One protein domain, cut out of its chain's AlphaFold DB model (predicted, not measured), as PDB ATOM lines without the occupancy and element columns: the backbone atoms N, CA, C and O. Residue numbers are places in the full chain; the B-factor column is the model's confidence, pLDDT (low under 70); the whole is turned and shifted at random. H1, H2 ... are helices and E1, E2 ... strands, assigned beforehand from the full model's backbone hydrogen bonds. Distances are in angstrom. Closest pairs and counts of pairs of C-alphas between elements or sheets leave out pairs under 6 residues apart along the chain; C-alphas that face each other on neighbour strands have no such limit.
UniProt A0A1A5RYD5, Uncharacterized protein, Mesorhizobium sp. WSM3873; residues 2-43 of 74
ATOM      1  N   LEU A   2      57.341  53.609 -30.003       82.12
ATOM      2  CA  LEU A   2      56.622  52.489 -29.370       82.12
ATOM      3  C   LEU A   2      56.082  52.805 -27.961       82.12
ATOM      4  O   LEU A   2      54.955  52.447 -27.644       82.12
ATOM      5  N   ALA A   3      56.845  53.553 -27.157       82.94
ATOM      6  CA  ALA A   3      56.403  54.016 -25.838       82.94
ATOM      7  C   ALA A   3      55.101  54.838 -25.894       82.94
ATOM      8  O   ALA A   3      54.261  54.696 -25.015       82.94
ATOM      9  N   ASN A   4      54.904  55.637 -26.948       84.31
ATOM     10  CA  ASN A   4      53.691  56.443 -27.114       84.31
ATOM     11  C   ASN A   4      52.469  55.549 -27.333       84.31
ATOM     12  O   ASN A   4      51.400  55.835 -26.810       84.31
ATOM     13  N   LEU A   5      52.636  54.457 -28.088       86.12
ATOM     14  CA  LEU A   5      51.558  53.507 -28.354       86.12
ATOM     15  C   LEU A   5      51.160  52.771 -27.072       86.12
ATOM     16  O   LEU A   5      49.978  52.682 -26.773       86.12
ATOM     17  N   ILE A   6      52.139  52.329 -26.279       87.31
ATOM     18  CA  ILE A   6      51.898  51.643 -25.001       87.31
ATOM     19  C   ILE A   6      51.214  52.576 -23.994       87.31
ATOM     20  O   ILE A   6      50.253  52.185 -23.336       87.31
ATOM     21  N   ASP A   7      51.689  53.817 -23.889       86.06
ATOM     22  CA  ASP A   7      51.087  54.829 -23.020       86.06
ATOM     23  C   ASP A   7      49.650  55.155 -23.452       86.06
ATOM     24  O   ASP A   7      48.760  55.276 -22.612       86.06
ATOM     25  N   ASN A   8      49.391  55.215 -24.761       86.31
ATOM     26  CA  ASN A   8      48.041  55.372 -25.288       86.31
ATOM     27  C   ASN A   8      47.137  54.200 -24.887       86.31
ATOM     28  O   ASN A   8      46.058  54.419 -24.340       86.31
ATOM     29  N   SER A   9      47.588  52.962 -25.088       87.38
ATOM     30  CA  SER A   9      46.830  51.769 -24.698       87.38
ATOM     31  C   SER A   9      46.504  51.780 -23.196       87.38
ATOM     32  O   SER A   9      45.347  51.592 -22.820       87.38
ATOM     33  N   ALA A  10      47.476  52.105 -22.334       86.88
ATOM     34  CA  ALA A  10      47.275  52.181 -20.884       86.88
ATOM     35  C   ALA A  10      46.259  53.265 -20.477       86.88
ATOM     36  O   ALA A  10      45.360  53.009 -19.676       86.88
ATOM     37  N   ARG A  11      46.345  54.468 -21.062       85.94
ATOM     38  CA  ARG A  11      45.380  55.560 -20.810       85.94
ATOM     39  C   ARG A  11      43.959  55.202 -21.231       85.94
ATOM     40  O   ARG A  11      43.007  55.708 -20.642       85.94
ATOM     41  N   HIS A  12      43.819  54.340 -22.233       82.62
ATOM     42  CA  HIS A  12      42.535  53.871 -22.744       82.62
ATOM     43  C   HIS A  12      42.072  52.541 -22.130       82.62
ATOM     44  O   HIS A  12      41.116  51.935 -22.619       82.62
ATOM     45  N   GLY A  13      42.693  52.130 -21.021       85.81
ATOM     46  CA  GLY A  13      42.226  51.030 -20.181       85.81
ATOM     47  C   GLY A  13      42.690  49.644 -20.617       85.81
ATOM     48  O   GLY A  13      42.171  48.661 -20.094       85.81
ATOM     49  N   ALA A  14      43.649  49.542 -21.540       88.81
ATOM     50  CA  ALA A  14      44.274  48.262 -21.844       88.81
ATOM     51  C   ALA A  14      45.089  47.759 -20.645       88.81
ATOM     52  O   ALA A  14      45.779  48.528 -19.970       88.81
ATOM     53  N   THR A  15      45.043  46.451 -20.412       90.44
ATOM     54  CA  THR A  15      45.802  45.771 -19.348       90.44
ATOM     55  C   THR A  15      46.957  44.936 -19.894       90.44
ATOM     56  O   THR A  15      47.885  44.582 -19.169       90.44
ATOM     57  N   LEU A  16      46.912  44.658 -21.189       91.31
ATOM     58  CA  LEU A  16      47.835  43.874 -21.966       91.31
ATOM     59  C   LEU A  16      48.009  44.561 -23.327       91.31
ATOM     60  O   LEU A  16      47.087  45.087 -23.953       91.31
ATOM     61  N   VAL A  17      49.265  44.576 -23.761       91.19
ATOM     62  CA  VAL A  17      49.683  45.062 -25.071       91.19
ATOM     63  C   VAL A  17      50.532  43.967 -25.699       91.19
ATOM     64  O   VAL A  17      51.532  43.535 -25.124       91.19
ATOM     65  N   SER A  18      50.129  43.509 -26.877       92.88
ATOM     66  CA  SER A  18      50.858  42.544 -27.693       92.88
ATOM     67  C   SER A  18      51.664  43.270 -28.761       92.88
ATOM     68  O   SER A  18      51.153  44.146 -29.462       92.88
ATOM     69  N   ILE A  19      52.937  42.901 -28.891       91.56
ATOM     70  CA  ILE A  19      53.854  43.474 -29.872       91.56
ATOM     71  C   ILE A  19      54.442  42.326 -30.675       91.56
ATOM     72  O   ILE A  19      55.045  41.408 -30.123       91.56
ATOM     73  N   THR A  20      54.271  42.387 -31.988       92.06
ATOM     74  CA  THR A  20      54.829  41.411 -32.924       92.06
ATOM     75  C   THR A  20      55.633  42.137 -33.987       92.06
ATOM     76  O   THR A  20      55.283  43.241 -34.403       92.06
ATOM     77  N   ALA A  21      56.743  41.536 -34.399       91.88
ATOM     78  CA  ALA A  21      57.598  42.073 -35.443       91.88
ATOM     79  C   ALA A  21      57.828  41.003 -36.509       91.88
ATOM     80  O   ALA A  21      58.067  39.839 -36.189       91.88
ATOM     81  N   ALA A  22      57.761  41.415 -37.766       90.31
ATOM     82  CA  ALA A  22      58.075  40.603 -38.929       90.31
ATOM     83  C   ALA A  22      59.036  41.372 -39.841       90.31
ATOM     84  O   ALA A  22      59.123  42.599 -39.773       90.31
ATOM     85  N   MET A  23      59.764  40.649 -40.686       92.00
ATOM     86  CA  MET A  23      60.658  41.234 -41.680       92.00
ATOM     87  C   MET A  23      60.163  40.857 -43.072       92.00
ATOM     88  O   MET A  23      60.040  39.672 -43.368       92.00
ATOM     89  N   ASP A  24      59.906  41.856 -43.910       86.06
ATOM     90  CA  ASP A  24      59.543  41.680 -45.320       86.06
ATOM     91  C   ASP A  24      60.108  42.850 -46.134       86.06
ATOM     92  O   ASP A  24      59.474  43.895 -46.274       86.06
ATOM     93  N   GLY A  25      61.389  42.750 -46.510       93.38
ATOM     94  CA  GLY A  25      62.189  43.858 -47.063       93.38
ATOM     95  C   GLY A  25      62.473  45.002 -46.072       93.38
ATOM     96  O   GLY A  25      63.508  45.659 -46.154       93.38
ATOM     97  N   GLN A  26      61.591  45.191 -45.092       90.50
ATOM     98  CA  GLN A  26      61.631  46.155 -44.003       90.50
ATOM     99  C   GLN A  26      60.986  45.562 -42.743       90.50
ATOM    100  O   GLN A  26      60.208  44.607 -42.809       90.50
ATOM    101  N   ALA A  27      61.299  46.142 -41.583       89.25
ATOM    102  CA  ALA A  27      60.698  45.730 -40.322       89.25
ATOM    103  C   ALA A  27      59.245  46.221 -40.234       89.25
ATOM    104  O   ALA A  27      58.983  47.425 -40.241       89.25
ATOM    105  N   ILE A  28      58.311  45.282 -40.111       90.62
ATOM    106  CA  ILE A  28      56.895  45.538 -39.851       90.62
ATOM    107  C   ILE A  28      56.648  45.257 -38.373       90.62
ATOM    108  O   ILE A  28      56.868  44.140 -37.909       90.62
ATOM    109  N   VAL A  29      56.188  46.264 -37.632       88.06
ATOM    110  CA  VAL A  29      55.844  46.133 -36.211       88.06
ATOM    111  C   VAL A  29      54.345  46.313 -36.051       88.06
ATOM    112  O   VAL A  29      53.806  47.373 -36.365       88.06
ATOM    113  N   LEU A  30      53.685  45.283 -35.535       89.56
ATOM    114  CA  LEU A  30      52.283  45.318 -35.160       89.56
ATOM    115  C   LEU A  30      52.167  45.454 -33.641       89.56
ATOM    116  O   LEU A  30      52.712  44.646 -32.889       89.56
ATOM    117  N   VAL A  31      51.420  46.467 -33.213       89.88
ATOM    118  CA  VAL A  31      51.056  46.710 -31.814       89.88
ATOM    119  C   VAL A  31      49.549  46.524 -31.689       89.88
ATOM    120  O   VAL A  31      48.788  47.050 -32.499       89.88
ATOM    121  N   SER A  32      49.110  45.732 -30.719       90.50
ATOM    122  CA  SER A  32      47.696  45.454 -30.460       90.50
ATOM    123  C   SER A  32      47.425  45.511 -28.966       90.50
ATOM    124  O   SER A  32      48.240  45.046 -28.176       90.50
ATOM    125  N   ASP A  33      46.282  46.058 -28.583       89.69
ATOM    126  CA  ASP A  33      45.826  46.129 -27.199       89.69
ATOM    127  C   ASP A  33      44.346  45.738 -27.114       89.69
ATOM    128  O   ASP A  33      43.642  45.756 -28.127       89.69
ATOM    129  N   GLU A  34      43.881  45.353 -25.925       88.00
ATOM    130  CA  GLU A  34      42.456  45.093 -25.667       88.00
ATOM    131  C   GLU A  34      41.703  46.291 -25.063       88.00
ATOM    132  O   GLU A  34      40.684  46.122 -24.390       88.00
ATOM    133  N   GLY A  35      42.187  47.512 -25.297       83.12
ATOM    134  CA  GLY A  35      41.496  48.732 -24.899       83.12
ATOM    135  C   GLY A  35      40.167  48.923 -25.637       83.12
ATOM    136  O   GLY A  35      39.815  48.205 -26.574       83.12
ATOM    137  N   ALA A  36      39.417  49.959 -25.252       81.75
ATOM    138  CA  ALA A  36      38.084  50.249 -25.805       81.75
ATOM    139  C   ALA A  36      38.060  50.527 -27.329       81.75
ATOM    140  O   ALA A  36      36.990  50.620 -27.937       81.75
ATOM    141  N   GLY A  37      39.234  50.663 -27.950       83.00
ATOM    142  CA  GLY A  37      39.398  50.954 -29.364       83.00
ATOM    143  C   GLY A  37      39.083  52.407 -29.721       83.00
ATOM    144  O   GLY A  37      38.814  53.259 -28.876       83.00
ATOM    145  N   ILE A  38      39.136  52.702 -31.019       83.44
ATOM    146  CA  ILE A  38      38.918  54.049 -31.558       83.44
ATOM    147  C   ILE A  38      37.570  54.082 -32.282       83.44
ATOM    148  O   ILE A  38      37.311  53.267 -33.180       83.44
ATOM    149  N   SER A  39      36.722  55.051 -31.921       82.94
ATOM    150  CA  SER A  39      35.425  55.241 -32.573       82.94
ATOM    151  C   SER A  39      35.600  55.538 -34.072       82.94
ATOM    152  O   SER A  39      36.564  56.209 -34.454       82.94
ATOM    153  N   PRO A  40      34.690  55.075 -34.952       80.00
ATOM    154  CA  PRO A  40      34.844  55.232 -36.401       80.00
ATOM    155  C   PRO A  40      35.091  56.679 -36.846       80.00
ATOM    156  O   PRO A  40      35.971  56.922 -37.667       80.00
ATOM    157  N   SER A  41      34.380  57.636 -36.245       78.75
ATOM    158  CA  SER A  41      34.505  59.068 -36.539       78.75
ATOM    159  C   SER A  41      35.858  59.661 -36.139       78.75
ATOM    160  O   SER A  41      36.257  60.684 -36.688       78.75
ATOM    161  N   ASN A  42      36.562  59.036 -35.191       76.44
ATOM    162  CA  ASN A  42      37.858  59.505 -34.712       76.44
ATOM    163  C   ASN A  42      39.033  58.860 -35.468       76.44
ATOM    164  O   ASN A  42      40.121  59.427 -35.474       76.44
ATOM    165  N   ARG A  43      38.825  57.725 -36.163       81.00
ATOM    166  CA  ARG A  43      39.882  56.996 -36.904       81.00
ATOM    167  C   ARG A  43      40.569  57.828 -37.981       81.00
ATOM    168  O   ARG A  43      41.735  57.597 -38.262       81.00
TER     169      ARG A  43
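What this domain is: This is residues 2 to 43 of the 74 residues of an uncharacterized protein of Mesorhizobium sp. WSM3873 (UniProt A0A1A5RYD5). A long, narrow hairpin of two strands, E1 and E2, makes the long axis, and one short helix, H1, packs loosely near its open end, where E1 begins and E2 ends. The turn of the hairpin at Gly 25 is at the far end from the helix, and beyond E2 residues 34 to 43 run off as a tail with no named helix or strand. The printed part has 42 residues with one named helix and two named strands, in the order H1, E1, E2 along the chain; the sheet has the order E1 - E2 and is antiparallel, and the class is mixed, helices and strands. The whole is loose, with a radius of gyration of the C-alphas of 12.0 A, and the C-alphas span 32 by 24 by 15 A.

How they stand to each other: Helix H1 is made of residues 2 to 11, and every O i to N i+4 pair inside it is within hydrogen-bond range. A tight link of 5 residues joins it to strand E1, residues 17 to 24. The closest C-alphas of these two are those of Ile 6 and Val 17, 6.9 A apart. A tight link of 1 residue joins E1 to strand E2, residues 26 to 33, and the two form a hairpin. They are antiparallel neighbours, with 162 degrees between their N-to-C directions. The C-alphas of Val 17 and Asp 33, which face each other, are 4.5 A apart. Near that end N 18 and O 32 are within hydrogen-bond range at 2.8 A, and near the turn N 26 and O 24 are at 2.7 A. The closest C-alphas of H1 and E2 are those of Ser 9 and Asp 33, 6.3 A apart. Within 10 A, H1 has 13 pairs of C-alphas with E2 and 7 with E1, made by its residues 2 to 10.

Where its parts are: H1 begins at C-alpha 2, (56.622, 52.489, -29.370), and covers 14.5 A to C-alpha 11. E1 covers 22.8 A from C-alpha 17 to C-alpha 24, which is at (59.543, 41.680, -45.320). E2 covers 23.1 A from C-alpha 26 and ends at C-alpha 33, (45.826, 46.129, -27.199).

The domain as a whole: The two C-alphas farthest apart are those of Gly 13 and Gly 25, 34.2 A. The C-alphas of Leu 2 and Arg 43, the first and last printed residues, are 18.9 A apart. The printed part has no cut, and both links between its named elements are tight. The mean pLDDT of the printed part is 87.0, and no printed residue is under 70.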